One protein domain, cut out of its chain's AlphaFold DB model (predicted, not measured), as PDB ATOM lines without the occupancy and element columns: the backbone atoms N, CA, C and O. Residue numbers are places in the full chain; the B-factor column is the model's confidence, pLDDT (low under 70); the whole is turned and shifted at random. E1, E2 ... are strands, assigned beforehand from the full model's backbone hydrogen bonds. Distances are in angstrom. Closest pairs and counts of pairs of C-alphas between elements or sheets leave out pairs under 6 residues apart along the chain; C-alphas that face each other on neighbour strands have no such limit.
ATOM      1  N   ALA A  38      -0.121 -26.800 -35.300       98.06
ATOM      2  CA  ALA A  38      -0.685 -26.842 -36.649       98.06
ATOM      3  C   ALA A  38       0.127 -27.714 -37.628       98.06
ATOM      4  O   ALA A  38      -0.398 -28.096 -38.673       98.06
ATOM      5  N   TYR A  39       1.371 -28.049 -37.279       97.94
ATOM      6  CA  TYR A  39       2.279 -28.894 -38.056       97.94
ATOM      7  C   TYR A  39       2.455 -30.288 -37.434       97.94
ATOM      8  O   TYR A  39       3.311 -31.047 -37.866       97.94
ATOM      9  N   SER A  40       1.630 -30.662 -36.449       97.94
ATOM     10  CA  SER A  40       1.783 -31.916 -35.686       97.94
ATOM     11  C   SER A  40       1.724 -33.214 -36.502       97.94
ATOM     12  O   SER A  40       2.180 -34.256 -36.033       97.94
ATOM     13  N   ASP A  41       1.159 -33.167 -37.705       98.00
ATOM     14  CA  ASP A  41       1.077 -34.287 -38.641       98.00
ATOM     15  C   ASP A  41       2.264 -34.361 -39.617       98.00
ATOM     16  O   ASP A  41       2.327 -35.285 -40.429       98.00
ATOM     17  N   ASP A  42       3.195 -33.406 -39.558       98.12
ATOM     18  CA  ASP A  42       4.397 -33.400 -40.379       98.12
ATOM     19  C   ASP A  42       5.456 -34.363 -39.839       98.12
ATOM     20  O   ASP A  42       6.017 -34.168 -38.766       98.12
ATOM     21  N   MET A  43       5.745 -35.421 -40.583       98.19
ATOM     22  CA  MET A  43       6.735 -36.426 -40.188       98.19
ATOM     23  C   MET A  43       8.002 -36.353 -41.044       98.19
ATOM     24  O   MET A  43       8.860 -37.233 -40.930       98.19
ATOM     25  N   THR A  44       8.098 -35.369 -41.942       98.44
ATOM     26  CA  THR A  44       9.214 -35.240 -42.875       98.44
ATOM     27  C   THR A  44      10.229 -34.263 -42.295       98.44
ATOM     28  O   THR A  44       9.920 -33.090 -42.164       98.44
ATOM     29  N   PRO A  45      11.450 -34.697 -41.946       98.31
ATOM     30  CA  PRO A  45      12.469 -33.759 -41.508       98.31
ATOM     31  C   PRO A  45      12.939 -32.869 -42.669       98.31
ATOM     32  O   PRO A  45      13.012 -33.346 -43.812       98.31
ATOM     33  N   PRO A  46      13.395 -31.637 -42.379       98.31
ATOM     34  CA  PRO A  46      14.069 -30.821 -43.374       98.31
ATOM     35  C   PRO A  46      15.295 -31.546 -43.965       98.31
ATOM     36  O   PRO A  46      15.991 -32.281 -43.252       98.31
ATOM     37  N   PRO A  47      15.638 -31.326 -45.247       98.31
ATOM     38  CA  PRO A  47      16.908 -31.753 -45.819       98.31
ATOM     39  C   PRO A  47      18.115 -31.209 -45.042       98.31
ATOM     40  O   PRO A  47      18.054 -30.174 -44.374       98.31
ATOM     41  N   THR A  48      19.249 -31.897 -45.193       98.56
ATOM     42  CA  THR A  48      20.545 -31.478 -44.644       98.56
ATOM     43  C   THR A  48      20.875 -30.038 -45.066       98.56
ATOM     44  O   THR A  48      20.898 -29.748 -46.268       98.56
ATOM     45  N   PRO A  49      21.146 -29.120 -44.120       98.06
ATOM     46  CA  PRO A  49      21.370 -27.718 -44.438       98.06
ATOM     47  C   PRO A  49      22.733 -27.485 -45.090       98.06
ATOM     48  O   PRO A  49      23.729 -28.130 -44.765       98.06
ATOM     49  N   THR A  50      22.817 -26.468 -45.945       98.06
ATOM     50  CA  THR A  50      24.109 -25.895 -46.344       98.06
ATOM     51  C   THR A  50      24.502 -24.817 -45.341       98.06
ATOM     52  O   THR A  50      23.695 -23.938 -45.037       98.06
ATOM     53  N   VAL A  51      25.735 -24.874 -44.836       97.81
ATOM     54  CA  VAL A  51      26.231 -23.962 -43.797       97.81
ATOM     55  C   VAL A  51      27.526 -23.313 -44.259       97.81
ATOM     56  O   VAL A  51      28.469 -24.008 -44.639       97.81
ATOM     57  N   THR A  52      27.591 -21.988 -44.183       96.50
ATOM     58  CA  THR A  52      28.853 -21.244 -44.253       96.50
ATOM     59  C   THR A  52      29.077 -20.517 -42.937       96.50
ATOM     60  O   THR A  52      28.135 -19.999 -42.339       96.50
ATOM     61  N   ALA A  53      30.323 -20.492 -42.477       95.56
ATOM     62  CA  ALA A  53      30.707 -19.825 -41.245       95.56
ATOM     63  C   ALA A  53      31.645 -18.659 -41.553       95.56
ATOM     64  O   ALA A  53      32.574 -18.799 -42.348       95.56
ATOM     65  N   GLU A  54      31.396 -17.526 -40.914       92.31
ATOM     66  CA  GLU A  54      32.201 -16.314 -41.019       92.31
ATOM     67  C   GLU A  54      32.589 -15.873 -39.608       92.31
ATOM     68  O   GLU A  54      31.739 -15.784 -38.719       92.31
ATOM     69  N   VAL A  55      33.874 -15.596 -39.390       91.38
ATOM     70  CA  VAL A  55      34.347 -14.994 -38.139       91.38
ATOM     71  C   VAL A  55      34.408 -13.489 -38.342       91.38
ATOM     72  O   VAL A  55      34.992 -13.012 -39.319       91.38
ATOM     73  N   TYR A  56      33.829 -12.732 -37.415       86.56
ATOM     74  CA  TYR A  56      33.915 -11.279 -37.422       86.56
ATOM     75  C   TYR A  56      34.441 -10.756 -36.086       86.56
ATOM     76  O   TYR A  56      34.108 -11.242 -35.003       86.56
ATOM     77  N   ARG A  57      35.256  -9.707 -36.185       85.75
ATOM     78  CA  ARG A  57      35.753  -8.886 -35.081       85.75
ATOM     79  C   ARG A  57      35.614  -7.437 -35.530       85.75
ATOM     80  O   ARG A  57      36.018  -7.096 -36.640       85.75
ATOM     81  N   GLY A  58      34.996  -6.593 -34.719       73.06
ATOM     82  CA  GLY A  58      34.635  -5.242 -35.126       73.06
ATOM     83  C   GLY A  58      34.742  -4.238 -33.997       73.06
ATOM     84  O   GLY A  58      34.515  -4.566 -32.832       73.06
ATOM     85  N   ASP A  59      35.066  -3.006 -34.387       70.25
ATOM     86  CA  ASP A  59      34.964  -1.833 -33.534       70.25
ATOM     87  C   ASP A  59      33.737  -1.012 -33.976       70.25
ATOM     88  O   ASP A  59      33.761  -0.417 -35.053       70.25
ATOM     89  N   LEU A  60      32.657  -1.013 -33.188       59.81
ATOM     90  CA  LEU A  60      31.391  -0.334 -33.496       59.81
ATOM     91  C   LEU A  60      31.512   1.199 -33.492       59.81
ATOM     92  O   LEU A  60      30.619   1.872 -34.012       59.81
ATOM     93  N   THR A  61      32.585   1.772 -32.926       57.50
ATOM     94  CA  THR A  61      32.809   3.231 -32.986       57.50
ATOM     95  C   THR A  61      33.374   3.692 -34.306       57.50
ATOM     96  O   THR A  61      33.234   4.862 -34.674       57.50
ATOM     97  N   LYS A  62      34.014   2.785 -35.037       55.88
ATOM     98  CA  LYS A  62      34.508   3.072 -36.369       55.88
ATOM     99  C   LYS A  62      33.376   2.751 -37.331       55.88
ATOM    100  O   LYS A  62      32.792   1.679 -37.276       55.88
ATOM    101  N   GLU A  63      33.058   3.702 -38.203       50.31
ATOM    102  CA  GLU A  63      32.000   3.694 -39.233       50.31
ATOM    103  C   GLU A  63      32.162   2.579 -40.302       50.31
ATOM    104  O   GLU A  63      31.856   2.742 -41.481       50.31
ATOM    105  N   HIS A  64      32.695   1.421 -39.932       46.69
ATOM    106  CA  HIS A  64      33.110   0.347 -40.815       46.69
ATOM    107  C   HIS A  64      32.066  -0.765 -40.822       46.69
ATOM    108  O   HIS A  64      32.330  -1.873 -40.379       46.69
ATOM    109  N   GLY A  65      30.869  -0.431 -41.315       49.03
ATOM    110  CA  GLY A  65      30.001  -1.284 -42.144       49.03
ATOM    111  C   GLY A  65      29.607  -2.700 -41.695       49.03
ATOM    112  O   GLY A  65      28.936  -3.368 -42.473       49.03
ATOM    113  N   CYS A  66      29.984  -3.180 -40.508       52.09
ATOM    114  CA  CYS A  66      29.874  -4.606 -40.178       52.09
ATOM    115  C   CYS A  66      28.638  -5.012 -39.369       52.09
ATOM    116  O   CYS A  66      28.417  -6.200 -39.162       52.09
ATOM    117  N   SER A  67      27.762  -4.076 -39.000       51.50
ATOM    118  CA  SER A  67      26.346  -4.358 -38.729       51.50
ATOM    119  C   SER A  67      25.598  -3.063 -38.421       51.50
ATOM    120  O   SER A  67      26.097  -2.240 -37.659       51.50
ATOM    121  N   GLU A  68      24.381  -2.886 -38.941       51.66
ATOM    122  CA  GLU A  68      23.512  -1.763 -38.543       51.66
ATOM    123  C   GLU A  68      22.920  -1.929 -37.135       51.66
ATOM    124  O   GLU A  68      22.344  -0.989 -36.579       51.66
ATOM    125  N   THR A  69      23.076  -3.098 -36.504       52.62
ATOM    126  CA  THR A  69      22.686  -3.276 -35.107       52.62
ATOM    127  C   THR A  69      23.689  -2.572 -34.200       52.62
ATOM    128  O   THR A  69      24.666  -3.168 -33.748       52.62
ATOM    129  N   ARG A  70      23.418  -1.293 -33.908       49.53
ATOM    130  CA  ARG A  70      23.976  -0.578 -32.755       49.53
ATOM    131  C   ARG A  70      23.620  -1.358 -31.494       49.53
ATOM    132  O   ARG A  70      22.545  -1.183 -30.927       49.53
ATOM    133  N   SER A  71      24.501  -2.255 -31.078       53.59
ATOM    134  CA  SER A  71      24.416  -2.824 -29.743       53.59
ATOM    135  C   SER A  71      24.826  -1.740 -28.743       53.59
ATOM    136  O   SER A  71      25.694  -0.921 -29.035       53.59
ATOM    137  N   SER A  72      24.233  -1.724 -27.552       55.62
ATOM    138  CA  SER A  72      24.699  -0.883 -26.437       55.62
ATOM    139  C   SER A  72      26.078  -1.311 -25.907       55.62
ATOM    140  O   SER A  72      26.521  -0.829 -24.867       55.62
ATOM    141  N   CYS A  73      26.736  -2.257 -26.584       55.16
ATOM    142  CA  CYS A  73      27.872  -3.003 -26.088       55.16
ATOM    143  C   CYS A  73      29.196  -2.333 -26.454       55.16
ATOM    144  O   CYS A  73      29.960  -2.896 -27.227       55.16
ATOM    145  N   GLY A  74      29.452  -1.136 -25.921       58.72
ATOM    146  CA  GLY A  74      30.730  -0.440 -26.086       58.72
ATOM    147  C   GLY A  74      31.275  -0.436 -27.520       58.72
ATOM    148  O   GLY A  74      30.538  -0.499 -28.506       58.72
ATOM    149  N   ASP A  75      32.595  -0.353 -27.617       67.75
ATOM    150  CA  ASP A  75      33.260  -0.134 -28.894       67.75
ATOM    151  C   ASP A  75      33.610  -1.452 -29.585       67.75
ATOM    152  O   ASP A  75      33.870  -1.422 -30.768       67.75
ATOM    153  N   LYS A  76      33.607  -2.616 -28.917       76.44
ATOM    154  CA  LYS A  76      34.132  -3.872 -29.490       76.44
ATOM    155  C   LYS A  76      33.108  -5.003 -29.525       76.44
ATOM    156  O   LYS A  76      32.381  -5.228 -28.562       76.44
ATOM    157  N   TYR A  77      33.121  -5.775 -30.606       82.25
ATOM    158  CA  TYR A  77      32.263  -6.943 -30.796       82.25
ATOM    159  C   TYR A  77      32.994  -8.054 -31.555       82.25
ATOM    160  O   TYR A  77      33.751  -7.775 -32.486       82.25
ATOM    161  N   ALA A  78      32.754  -9.312 -31.180       88.44
ATOM    162  CA  ALA A  78      33.266 -10.476 -31.890       88.44
ATOM    163  C   ALA A  78      32.266 -11.637 -31.853       88.44
ATOM    164  O   ALA A  78      31.469 -11.771 -30.916       88.44
ATOM    165  N   GLY A  79      32.275 -12.455 -32.899       91.94
ATOM    166  CA  GLY A  79      31.374 -13.592 -33.011       91.94
ATOM    167  C   GLY A  79      31.594 -14.417 -34.272       91.94
ATOM    168  O   GLY A  79      32.364 -14.055 -35.162       91.94
ATOM    169  N   ILE A  80      30.900 -15.548 -34.313       93.69
ATOM    170  CA  ILE A  80      30.802 -16.426 -35.477       93.69
ATOM    171  C   ILE A  80      29.397 -16.247 -36.061       93.69
ATOM    172  O   ILE A  80      28.409 -16.460 -35.358       93.69
ATOM    173  N   GLU A  81      29.292 -15.854 -37.329       94.19
ATOM    174  CA  GLU A  81      28.037 -15.861 -38.086       94.19
ATOM    175  C   GLU A  81      27.946 -17.159 -38.884       94.19
ATOM    176  O   GLU A  81      28.767 -17.431 -39.758       94.19
ATOM    177  N   LEU A  82      26.930 -17.963 -38.591       95.69
ATOM    178  CA  LEU A  82      26.567 -19.130 -39.380       95.69
ATOM    179  C   LEU A  82      25.445 -18.725 -40.330       95.69
ATOM    180  O   LEU A  82      24.335 -18.447 -39.877       95.69
ATOM    181  N   ARG A  83      25.717 -18.697 -41.636       96.06
ATOM    182  CA  ARG A  83      24.684 -18.558 -42.671       96.06
ATOM    183  C   ARG A  83      24.209 -19.952 -43.046       96.06
ATOM    184  O   ARG A  83      24.988 -20.774 -43.527       96.06
ATOM    185  N   ILE A  84      22.932 -20.212 -42.812       97.12
ATOM    186  CA  ILE A  84      22.320 -21.525 -42.950       97.12
ATOM    187  C   ILE A  84      21.245 -21.427 -44.024       97.12
ATOM    188  O   ILE A  84      20.360 -20.577 -43.967       97.12
ATOM    189  N   THR A  85      21.329 -22.296 -45.026       96.81
ATOM    190  CA  THR A  85      20.305 -22.430 -46.063       96.81
ATOM    191  C   THR A  85      19.712 -23.824 -45.990       96.81
ATOM    192  O   THR A  85      20.432 -24.817 -46.096       96.81
ATOM    193  N   SER A  86      18.396 -23.888 -45.827       96.31
ATOM    194  CA  SER A  86      17.609 -25.110 -45.945       96.31
ATOM    195  C   SER A  86      16.224 -24.770 -46.487       96.31
ATOM    196  O   SER A  86      15.831 -23.603 -46.526       96.31
ATOM    197  N   LEU A  87      15.511 -25.785 -46.948       96.50
ATOM    198  CA  LEU A  87      14.115 -25.701 -47.352       96.50
ATOM    199  C   LEU A  87      13.329 -26.685 -46.501       96.50
ATOM    200  O   LEU A  87      13.915 -27.593 -45.934       96.50
ATOM    201  N   ASP A  88      12.024 -26.514 -46.447       97.56
ATOM    202  CA  ASP A  88      11.111 -27.466 -45.836       97.56
ATOM    203  C   ASP A  88       9.872 -27.571 -46.729       97.56
ATOM    204  O   ASP A  88       9.590 -26.650 -47.508       97.56
ATOM    205  N   ASP A  89       9.179 -28.707 -46.711       97.56
ATOM    206  CA  ASP A  89       8.015 -28.915 -47.569       97.56
ATOM    207  C   ASP A  89       6.765 -28.191 -47.050       97.56
ATOM    208  O   ASP A  89       5.863 -27.901 -47.846       97.56
ATOM    209  N   ARG A  90       6.719 -27.830 -45.758       97.56
ATOM    210  CA  ARG A  90       5.548 -27.189 -45.138       97.56
ATOM    211  C   ARG A  90       5.854 -25.865 -44.443       97.56
ATOM    212  O   ARG A  90       5.022 -24.951 -44.491       97.56
ATOM    213  N   ALA A  91       6.992 -25.743 -43.773       96.44
ATOM    214  CA  ALA A  91       7.387 -24.559 -43.029       96.44
ATOM    215  C   ALA A  91       8.109 -23.542 -43.936       96.44
ATOM    216  O   ALA A  91       9.020 -23.889 -44.691       96.44
ATOM    217  N   PRO A  92       7.747 -22.248 -43.881       95.31
ATOM    218  CA  PRO A  92       8.512 -21.227 -44.579       95.31
ATOM    219  C   PRO A  92       9.877 -21.026 -43.902       95.31
ATOM    220  O   PRO A  92      10.039 -21.216 -42.697       95.31
ATOM    221  N   PHE A  93      10.865 -20.597 -44.686       93.94
ATOM    222  CA  PHE A  93      12.264 -20.486 -44.255       93.94
ATOM    223  C   PHE A  93      12.483 -19.626 -42.995       93.94
ATOM    224  O   PHE A  93      13.335 -19.935 -42.165       93.94
ATOM    225  N   ASP A  94      11.706 -18.554 -42.823       94.38
ATOM    226  CA  ASP A  94      11.775 -17.639 -41.676       94.38
ATOM    227  C   ASP A  94      11.163 -18.211 -40.384       94.38
ATOM    228  O   ASP A  94      11.216 -17.572 -39.333       94.38
ATOM    229  N   LYS A  95      10.580 -19.412 -40.459       96.56
ATOM    230  CA  LYS A  95       9.986 -20.138 -39.333       96.56
ATOM    231  C   LYS A  95      10.770 -21.376 -38.921       96.56
ATOM    232  O   LYS A  95      10.387 -22.008 -37.944       96.56
ATOM    233  N   LEU A  96      11.848 -21.709 -39.624       97.69
ATOM    234  CA  LEU A  96      12.709 -22.827 -39.262       97.69
ATOM    235  C   LEU A  96      13.557 -22.493 -38.028       97.69
ATOM    236  O   LEU A  96      14.055 -21.373 -37.873       97.69
ATOM    237  N   GLY A  97      13.724 -23.485 -37.157       97.94
ATOM    238  CA  GLY A  97      14.657 -23.457 -36.041       97.94
ATOM    239  C   GLY A  97      16.042 -23.941 -36.455       97.94
ATOM    240  O   GLY A  97      16.196 -24.730 -37.384       97.94
ATOM    241  N   TYR A  98      17.064 -23.493 -35.735       98.12
ATOM    242  CA  TYR A  98      18.451 -23.888 -35.952       98.12
ATOM    243  C   TYR A  98      19.043 -24.371 -34.638       98.12
ATOM    244  O   TYR A  98      19.030 -23.641 -33.647       98.12
ATOM    245  N   HIS A  99      19.576 -25.587 -34.626       98.12
ATOM    246  CA  HIS A  99      20.248 -26.157 -33.466       98.12
ATOM    247  C   HIS A  99      21.740 -26.275 -33.760       98.12
ATOM    248  O   HIS A  99      22.143 -26.940 -34.716       98.12
ATOM    249  N   VAL A 100      22.547 -25.601 -32.943       98.12
ATOM    250  CA  VAL A 100      24.004 -25.572 -33.076       98.12
ATOM    251  C   VAL A 100      24.619 -26.242 -31.861       98.12
ATOM    252  O   VAL A 100      24.316 -25.871 -30.731       98.12
ATOM    253  N   ARG A 101      25.511 -27.204 -32.089       98.25
ATOM    254  CA  ARG A 101      26.181 -27.961 -31.032       98.25
ATOM    255  C   ARG A 101      27.692 -27.910 -31.208       98.25
ATOM    256  O   ARG A 101      28.206 -28.080 -32.310       98.25
ATOM    257  N   TYR A 102      28.413 -27.697 -30.111       98.00
ATOM    258  CA  TYR A 102      29.868 -27.849 -30.089       98.00
ATOM    259  C   TYR A 102      30.246 -29.331 -30.180       98.00
ATOM    260  O   TYR A 102      29.692 -30.158 -29.451       98.00
ATOM    261  N   VAL A 103      31.204 -29.657 -31.048       98.06
ATOM    262  CA  VAL A 103      31.710 -31.025 -31.223       98.06
ATOM    263  C   VAL A 103      33.112 -31.163 -30.637       98.06
ATOM    264  O   VAL A 103      33.342 -32.028 -29.792       98.06
ATOM    265  N   SER A 104      34.054 -30.333 -31.090       98.38
ATOM    266  CA  SER A 104      35.473 -30.443 -30.733       98.38
ATOM    267  C   SER A 104      36.267 -29.191 -31.107       98.38
ATOM    268  O   SER A 104      35.752 -28.305 -31.785       98.38
ATOM    269  N   GLY A 105      37.546 -29.162 -30.730       97.06
ATOM    270  CA  GLY A 105      38.509 -28.140 -31.141       97.06
ATOM    271  C   GLY A 105      38.731 -27.050 -30.097       97.06
ATOM    272  O   GLY A 105      38.133 -27.066 -29.018       97.06
ATOM    273  N   ASP A 106      39.600 -26.105 -30.423       97.25
ATOM    274  CA  ASP A 106      39.922 -24.980 -29.555       97.25
ATOM    275  C   ASP A 106      38.817 -23.929 -29.693       97.25
ATOM    276  O   ASP A 106      38.587 -23.390 -30.776       97.25
ATOM    277  N   SER A 107      38.073 -23.694 -28.608       96.19
ATOM    278  CA  SER A 107      36.991 -22.705 -28.580       96.19
ATOM    279  C   SER A 107      37.540 -21.334 -28.198       96.19
ATOM    280  O   SER A 107      38.293 -21.254 -27.225       96.19
ATOM    281  N   PRO A 108      37.076 -20.250 -28.846       95.25
ATOM    282  CA  PRO A 108      37.331 -18.916 -28.342       95.25
ATOM    283  C   PRO A 108      36.693 -18.741 -26.958       95.25
ATOM    284  O   PRO A 108      35.693 -19.379 -26.589       95.25
ATOM    285  N   SER A 109      37.293 -17.857 -26.179       94.50
ATOM    286  CA  SER A 109      36.924 -17.515 -24.817       94.50
ATOM    287  C   SER A 109      35.502 -16.983 -24.773       94.50
ATOM    288  O   SER A 109      35.106 -16.108 -25.544       94.50
ATOM    289  N   LYS A 110      34.719 -17.500 -23.822       92.81
ATOM    290  CA  LYS A 110      33.314 -17.116 -23.611       92.81
ATOM    291  C   LYS A 110      32.439 -17.276 -24.865       92.81
ATOM    292  O   LYS A 110      31.453 -16.548 -24.989       92.81
ATOM    293  N   LEU A 111      32.764 -18.214 -25.764       94.62
ATOM    294  CA  LEU A 111      31.862 -18.597 -26.849       94.62
ATOM    295  C   LEU A 111      30.504 -18.998 -26.268       94.62
ATOM    296  O   LEU A 111      30.415 -19.895 -25.428       94.62
ATOM    297  N   LYS A 112      29.446 -18.322 -26.711       94.12
ATOM    298  CA  LYS A 112      28.077 -18.614 -26.292       94.12
ATOM    299  C   LYS A 112      27.377 -19.429 -27.368       94.12
ATOM    300  O   LYS A 112      27.067 -18.913 -28.440       94.12
ATOM    301  N   ILE A 113      27.099 -20.684 -27.043       94.56
ATOM    302  CA  ILE A 113      26.204 -21.555 -27.801       94.56
ATOM    303  C   ILE A 113      24.919 -21.675 -26.986       94.56
ATOM    304  O   ILE A 113      24.976 -21.840 -25.769       94.56
ATOM    305  N   VAL A 114      23.776 -21.495 -27.643       92.69
ATOM    306  CA  VAL A 114      22.470 -21.612 -26.988       92.69
ATOM    307  C   VAL A 114      22.110 -23.089 -26.890       92.69
ATOM    308  O   VAL A 114      22.224 -23.815 -27.876       92.69
ATOM    309  N   ASP A 115      21.675 -23.522 -25.708       93.56
ATOM    310  CA  ASP A 115      21.151 -24.870 -25.515       93.56
ATOM    311  C   ASP A 115      19.776 -24.980 -26.189       93.56
ATOM    312  O   ASP A 115      18.808 -24.350 -25.762       93.56
ATOM    313  N   GLY A 116      19.691 -25.797 -27.239       96.50
ATOM    314  CA  GLY A 116      18.461 -26.041 -27.989       96.50
ATOM    315  C   GLY A 116      18.304 -25.189 -29.256       96.50
ATOM    316  O   GLY A 116      19.202 -24.435 -29.639       96.50
ATOM    317  N   PRO A 117      17.180 -25.363 -29.974       97.12
ATOM    318  CA  PRO A 117      16.942 -24.672 -31.232       97.12
ATOM    319  C   PRO A 117      16.602 -23.191 -31.022       97.12
ATOM    320  O   PRO A 117      15.852 -22.815 -30.120       97.12
ATOM    321  N   VAL A 118      17.113 -22.345 -31.913       96.81
ATOM    322  CA  VAL A 118      16.862 -20.898 -31.936       96.81
ATOM    323  C   VAL A 118      16.310 -20.455 -33.283       96.81
ATOM    324  O   VAL A 118      16.542 -21.105 -34.302       96.81
ATOM    325  N   LEU A 119      15.609 -19.322 -33.314       94.94
ATOM    326  CA  LEU A 119      15.241 -18.681 -34.573       94.94
ATOM    327  C   LEU A 119      16.428 -17.894 -35.132       94.94
ATOM    328  O   LEU A 119      17.044 -17.077 -34.444       94.94
ATOM    329  N   GLY A 120      16.729 -18.131 -36.405       87.00
ATOM    330  CA  GLY A 120      17.746 -17.387 -37.136       87.00
ATOM    331  C   GLY A 120      17.192 -16.073 -37.680       87.00
ATOM    332  O   GLY A 120      16.051 -15.998 -38.138       87.00
ATOM    333  N   PHE A 121      18.014 -15.027 -37.705       85.56
ATOM    334  CA  PHE A 121      17.650 -13.767 -38.353       85.56
ATOM    335  C   PHE A 121      17.965 -13.866 -39.845       85.56
ATOM    336  O   PHE A 121      19.118 -13.730 -40.251       85.56
ATOM    337  N   GLY A 122      16.954 -14.166 -40.664       86.44
ATOM    338  CA  GLY A 122      17.134 -14.339 -42.110       86.44
ATOM    339  C   GLY A 122      18.063 -15.505 -42.463       86.44
ATOM    340  O   GLY A 122      18.881 -15.378 -43.368       86.44
ATOM    341  N   GLY A 123      17.978 -16.611 -41.713       89.50
ATOM    342  CA  GLY A 123      18.849 -17.775 -41.908       89.50
ATOM    343  C   GLY A 123      20.243 -17.643 -41.305       89.50
ATOM    344  O   GLY A 123      21.111 -18.455 -41.603       89.50
ATOM    345  N   SER A 124      20.485 -16.617 -40.485       93.25
ATOM    346  CA  SER A 124      21.758 -16.448 -39.784       93.25
ATOM    347  C   SER A 124      21.632 -16.738 -38.289       93.25
ATOM    348  O   SER A 124      20.688 -16.285 -37.634       93.25
ATOM    349  N   VAL A 125      22.604 -17.470 -37.744       94.25
ATOM    350  CA  VAL A 125      22.795 -17.663 -36.301       94.25
ATOM    351  C   VAL A 125      24.117 -17.019 -35.906       94.25
ATOM    352  O   VAL A 125      25.152 -17.305 -36.502       94.25
ATOM    353  N   LYS A 126      24.086 -16.143 -34.900       92.94
ATOM    354  CA  LYS A 126      25.275 -15.446 -34.394       92.94
ATOM    355  C   LYS A 126      25.683 -16.023 -33.048       92.94
ATOM    356  O   LYS A 126      24.882 -16.035 -32.116       92.94
ATOM    357  N   LEU A 127      26.932 -16.464 -32.949       93.69
ATOM    358  CA  LEU A 127      27.531 -17.032 -31.746       93.69
ATOM    359  C   LEU A 127      28.567 -16.040 -31.206       93.69
ATOM    360  O   LEU A 127      29.689 -15.987 -31.717       93.69
ATOM    361  N   PRO A 128      28.204 -15.190 -30.233       92.19
ATOM    362  CA  PRO A 128      29.131 -14.204 -29.701       92.19
ATOM    363  C   PRO A 128      30.203 -14.866 -28.832       92.19
ATOM    364  O   PRO A 128      29.934 -15.839 -28.123       92.19
ATOM    365  N   PHE A 129      31.400 -14.288 -28.846       92.75
ATOM    366  CA  PHE A 129      32.512 -14.652 -27.964       92.75
ATOM    367  C   PHE A 129      33.229 -13.390 -27.450       92.75
ATOM    368  O   PHE A 129      32.813 -12.270 -27.756       92.75
ATOM    369  N   ASP A 130      34.248 -13.557 -26.605       90.00
ATOM    370  CA  ASP A 130      34.995 -12.440 -26.017       90.00
ATOM    371  C   ASP A 130      35.785 -11.654 -27.088       90.00
ATOM    372  O   ASP A 130      36.697 -12.214 -27.700       90.00
ATOM    373  N   PRO A 131      35.482 -10.364 -27.340       87.38
ATOM    374  CA  PRO A 131      36.197  -9.587 -28.350       87.38
ATOM    375  C   PRO A 131      37.661  -9.309 -28.003       87.38
ATOM    376  O   PRO A 131      38.423  -8.970 -28.909       87.38
ATOM    377  N   ASP A 132      38.047  -9.436 -26.731       87.62
ATOM    378  CA  ASP A 132      39.432  -9.281 -26.282       87.62
ATOM    379  C   ASP A 132      40.212 -10.612 -26.307       87.62
ATOM    380  O   ASP A 132      41.361 -10.654 -25.871       87.62
ATOM    381  N   ASP A 133      39.621 -11.702 -26.813       87.88
ATOM    382  CA  ASP A 133      40.365 -12.942 -27.041       87.88
ATOM    383  C   ASP A 133      41.282 -12.807 -28.261       87.88
ATOM    384  O   ASP A 133      40.799 -12.673 -29.386       87.88
ATOM    385  N   GLU A 134      42.593 -12.851 -28.035       86.31
ATOM    386  CA  GLU A 134      43.638 -12.793 -29.067       86.31
ATOM    387  C   GLU A 134      44.169 -14.183 -29.460       86.31
ATOM    388  O   GLU A 134      45.139 -14.284 -30.208       86.31
ATOM    389  N   SER A 135      43.577 -15.255 -28.931       88.06
ATOM    390  CA  SER A 135      44.012 -16.623 -29.206       88.06
ATOM    391  C   SER A 135      43.491 -17.095 -30.562       88.06
ATOM    392  O   SER A 135      42.291 -16.994 -30.832       88.06
ATOM    393  N   ASP A 136      44.372 -17.696 -31.365       92.56
ATOM    394  CA  ASP A 136      43.952 -18.481 -32.526       92.56
ATOM    395  C   ASP A 136      43.003 -19.596 -32.055       92.56
ATOM    396  O   ASP A 136      43.240 -20.246 -31.031       92.56
ATOM    397  N   PHE A 137      41.933 -19.842 -32.809       95.19
ATOM    398  CA  PHE A 137      40.978 -20.900 -32.495       95.19
ATOM    399  C   PHE A 137      40.563 -21.675 -33.745       95.19
ATOM    400  O   PHE A 137      40.581 -21.165 -34.869       95.19
ATOM    401  N   ALA A 138      40.157 -22.925 -33.528       96.81
ATOM    402  CA  ALA A 138      39.608 -23.802 -34.549       96.81
ATOM    403  C   ALA A 138      38.563 -24.711 -33.898       96.81
ATOM    404  O   ALA A 138      38.902 -25.678 -33.217       96.81
ATOM    405  N   VAL A 139      37.286 -24.397 -34.108       97.56
ATOM    406  CA  VAL A 139      36.156 -25.094 -33.491       97.56
ATOM    407  C   VAL A 139      35.355 -25.867 -34.530       97.56
ATOM    408  O   VAL A 139      35.048 -25.368 -35.609       97.56
ATOM    409  N   THR A 140      34.982 -27.096 -34.195       98.25
ATOM    410  CA  THR A 140      34.055 -27.910 -34.976       98.25
ATOM    411  C   THR A 140      32.662 -27.802 -34.372       98.25
ATOM    412  O   THR A 140      32.452 -28.122 -33.198       98.25
ATOM    413  N   LEU A 141      31.708 -27.366 -35.190       98.38
ATOM    414  CA  LEU A 141      30.301 -27.227 -34.844       98.38
ATOM    415  C   LEU A 141      29.460 -28.194 -35.673       98.38
ATOM    416  O   LEU A 141      29.747 -28.471 -36.836       98.38
ATOM    417  N   GLU A 142      28.390 -28.669 -35.063       98.56
ATOM    418  CA  GLU A 142      27.321 -29.405 -35.712       98.56
ATOM    419  C   GLU A 142      26.104 -28.495 -35.827       98.56
ATOM    420  O   GLU A 142      25.707 -27.863 -34.847       98.56
ATOM    421  N   VAL A 143      25.523 -28.413 -37.019       98.44
ATOM    422  CA  VAL A 143      24.387 -27.538 -37.303       98.44
ATOM    423  C   VAL A 143      23.267 -28.358 -37.920       98.44
ATOM    424  O   VAL A 143      23.458 -28.997 -38.952       98.44
ATOM    425  N   SER A 144      22.097 -28.316 -37.294       98.50
ATOM    426  CA  SER A 144      20.874 -28.964 -37.779       98.50
ATOM    427  C   SER A 144      19.748 -27.942 -37.894       98.50
ATOM    428  O   SER A 144      19.733 -26.941 -37.173       98.50
ATOM    429  N   VAL A 145      18.800 -28.201 -38.788       98.38
ATOM    430  CA  VAL A 145      17.570 -27.415 -38.932       98.38
ATOM    431  C   VAL A 145      16.417 -28.176 -38.298       98.38
ATOM    432  O   VAL A 145      16.380 -29.402 -38.353       98.38
ATOM    433  N   VAL A 146      15.505 -27.438 -37.675       98.44
ATOM    434  CA  VAL A 146      14.323 -27.958 -36.992       98.44
ATOM    435  C   VAL A 146      13.088 -27.360 -37.653       98.44
ATOM    436  O   VAL A 146      12.982 -26.136 -37.758       98.44
ATOM    437  N   ASP A 147      12.177 -28.202 -38.127       98.31
ATOM    438  CA  ASP A 147      10.886 -27.744 -38.650       98.31
ATOM    439  C   ASP A 147       9.917 -27.355 -37.522       98.31
ATOM    440  O   ASP A 147      10.198 -27.529 -36.334       98.31
ATOM    441  N   LEU A 148       8.731 -26.869 -37.895       98.25
ATOM    442  CA  LEU A 148       7.686 -26.478 -36.950       98.25
ATOM    443  C   LEU A 148       7.066 -27.646 -36.165       98.25
ATOM    444  O   LEU A 148       6.398 -27.378 -35.170       98.25
ATOM    445  N   ASN A 149       7.300 -28.906 -36.535       98.44
ATOM    446  CA  ASN A 149       6.897 -30.058 -35.726       98.44
ATOM    447  C   ASN A 149       8.010 -30.581 -34.799       98.44
ATOM    448  O   ASN A 149       7.782 -31.456 -33.963       98.44
ATOM    449  N   GLY A 150       9.221 -30.038 -34.901       98.25
ATOM    450  CA  GLY A 150      10.366 -30.489 -34.122       98.25
ATOM    451  C   GLY A 150      11.138 -31.646 -34.758       98.25
ATOM    452  O   GLY A 150      11.948 -32.265 -34.063       98.25
ATOM    453  N   ASN A 151      10.929 -31.951 -36.044       98.50
ATOM    454  CA  ASN A 151      11.788 -32.893 -36.753       98.50
ATOM    455  C   ASN A 151      13.126 -32.221 -37.071       98.50
ATOM    456  O   ASN A 151      13.182 -31.083 -37.539       98.50
ATOM    457  N   TYR A 152      14.215 -32.943 -36.821       98.56
ATOM    458  CA  TYR A 152      15.573 -32.474 -37.080       98.56
ATOM    459  C   TYR A 152      16.062 -32.997 -38.427       98.56
ATOM    460  O   TYR A 152      15.905 -34.180 -38.732       98.56
ATOM    461  N   SER A 153      16.718 -32.132 -39.193       98.56
ATOM    462  CA  SER A 153      17.516 -32.545 -40.342       98.56
ATOM    463  C   SER A 153      18.706 -33.402 -39.908       98.56
ATOM    464  O   SER A 153      19.191 -33.296 -38.778       98.56
ATOM    465  N   GLU A 154      19.278 -34.157 -40.847       98.56
ATOM    466  CA  GLU A 154      20.647 -34.656 -40.676       98.56
ATOM    467  C   GLU A 154      21.610 -33.471 -40.448       98.56
ATOM    468  O   GLU A 154      21.436 -32.412 -41.072       98.56
ATOM    469  N   PRO A 155      22.610 -33.614 -39.562       98.44
ATOM    470  CA  PRO A 155      23.502 -32.523 -39.210       98.44
ATOM    471  C   PRO A 155      24.557 -32.234 -40.281       98.44
ATOM    472  O   PRO A 155      25.132 -33.139 -40.887       98.44
ATOM    473  N   THR A 156      24.913 -30.958 -40.415       98.62
ATOM    474  CA  THR A 156      26.091 -30.505 -41.159       98.62
ATOM    475  C   THR A 156      27.216 -30.169 -40.189       98.62
ATOM    476  O   THR A 156      27.046 -29.353 -39.282       98.62
ATOM    477  N   ILE A 157      28.384 -30.783 -40.390       98.44
ATOM    478  CA  ILE A 157      29.597 -30.499 -39.615       98.44
ATOM    479  C   ILE A 157      30.371 -29.371 -40.292       98.44
ATOM    480  O   ILE A 157      30.757 -29.487 -41.456       98.44
ATOM    481  N   VAL A 158      30.631 -28.295 -39.556       97.75
ATOM    482  CA  VAL A 158      31.413 -27.146 -40.018       97.75
ATOM    483  C   VAL A 158      32.601 -26.928 -39.092       97.75
ATOM    484  O   VAL A 158      32.476 -26.979 -37.872       97.75
ATOM    485  N   THR A 159      33.775 -26.701 -39.674       97.69
ATOM    486  CA  THR A 159      34.955 -26.257 -38.923       97.69
ATOM    487  C   THR A 159      35.123 -24.765 -39.144       97.69
ATOM    488  O   THR A 159      35.097 -24.305 -40.283       97.69
ATOM    489  N   VAL A 160      35.256 -24.021 -38.053       96.31
ATOM    490  CA  VAL A 160      35.396 -22.567 -38.038       96.31
ATOM    491  C   VAL A 160      36.751 -22.232 -37.440       96.31
ATOM    492  O   VAL A 160      37.038 -22.636 -36.316       96.31
ATOM    493  N   SER A 161      37.569 -21.491 -38.177       95.19
ATOM    494  CA  SER A 161      38.872 -20.995 -37.730       95.19
ATOM    495  C   SER A 161      39.046 -19.520 -38.083       95.19
ATOM    496  O   SER A 161      38.327 -18.983 -38.931       95.19
ATOM    497  N   GLU A 162      40.017 -18.862 -37.450       86.31
ATOM    498  CA  GLU A 162      40.339 -17.451 -37.717       86.31
ATOM    499  C   GLU A 162      40.825 -17.178 -39.147       86.31
ATOM    500  O   GLU A 162      40.707 -16.057 -39.638       86.31
ATOM    501  N   ASP A 163      41.276 -18.191 -39.885       80.62
ATOM    502  CA  ASP A 163      41.640 -18.032 -41.302       80.62
ATOM    503  C   ASP A 163      40.448 -17.579 -42.171       80.62
ATOM    504  O   ASP A 163      40.623 -17.083 -43.287       80.62
ATOM    505  N   HIS A 164      39.224 -17.717 -41.651       66.69
ATOM    506  CA  HIS A 164      37.979 -17.253 -42.260       66.69
ATOM    507  C   HIS A 164      37.561 -15.842 -41.819       66.69
ATOM    508  O   HIS A 164      36.395 -15.467 -41.978       66.69
ATOM    509  N   LEU A 165      38.486 -15.044 -41.280       69.19
ATOM    510  CA  LEU A 165      38.238 -13.637 -40.993       69.19
ATOM    511  C   LEU A 165      37.907 -12.891 -42.289       69.19
ATOM    512  O   LEU A 165      38.771 -12.605 -43.123       69.19
TER     513      LEU A 165
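This is residues 38 to 165 of the 201 residues of an uncharacterized protein of Kofleriaceae bacterium (UniProt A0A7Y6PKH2). With little regular structure, the domain is an elongated sandwich: two three-stranded sheets, E1 E2 E4 and E3 E5 E6, face to face, their strands crossed at 47 degrees. The printed part has 128 residues, 50 of them in strands E1 to E6, with no named helix: all strand. Both sheets are antiparallel. The whole is compact, radius of gyration of the C-alphas 15.8 A, spans 49 by 31 by 21 A.

Inner strand E2, residues 76 to 85, has neighbours E1, residues 50 to 59, and E4, residues 124 to 128; N 54 and O 81, 2.9 A, and N 80 and O 127, 2.9 A, are within hydrogen-bond range. Inner strand E5, residues 138 to 146, has neighbours E3, residues 97 to 106, and E6, residues 156 to 161; N 101 and O 142, and N 141 and O 158, are each 2.8 A apart. Between the sheets, the closest C-alphas of E1 and E6, Ala 53 and Val 160, are 6.3 A apart.

E1 runs 29.3 A from C-alpha 50 at (24.109, -25.895, -46.344), E2 28.5 A, E5 25.7 A. E3, 26.1 A, bends by 57 degrees at residue 103. E6 ends at C-alpha 161, (38.872, -20.995, -37.730).

The printed part has no cut. Links E1 to E2, E2 to E3 and E3 to E4 are long. Residues 60 to 75 and 164 to 165 have pLDDT under 70.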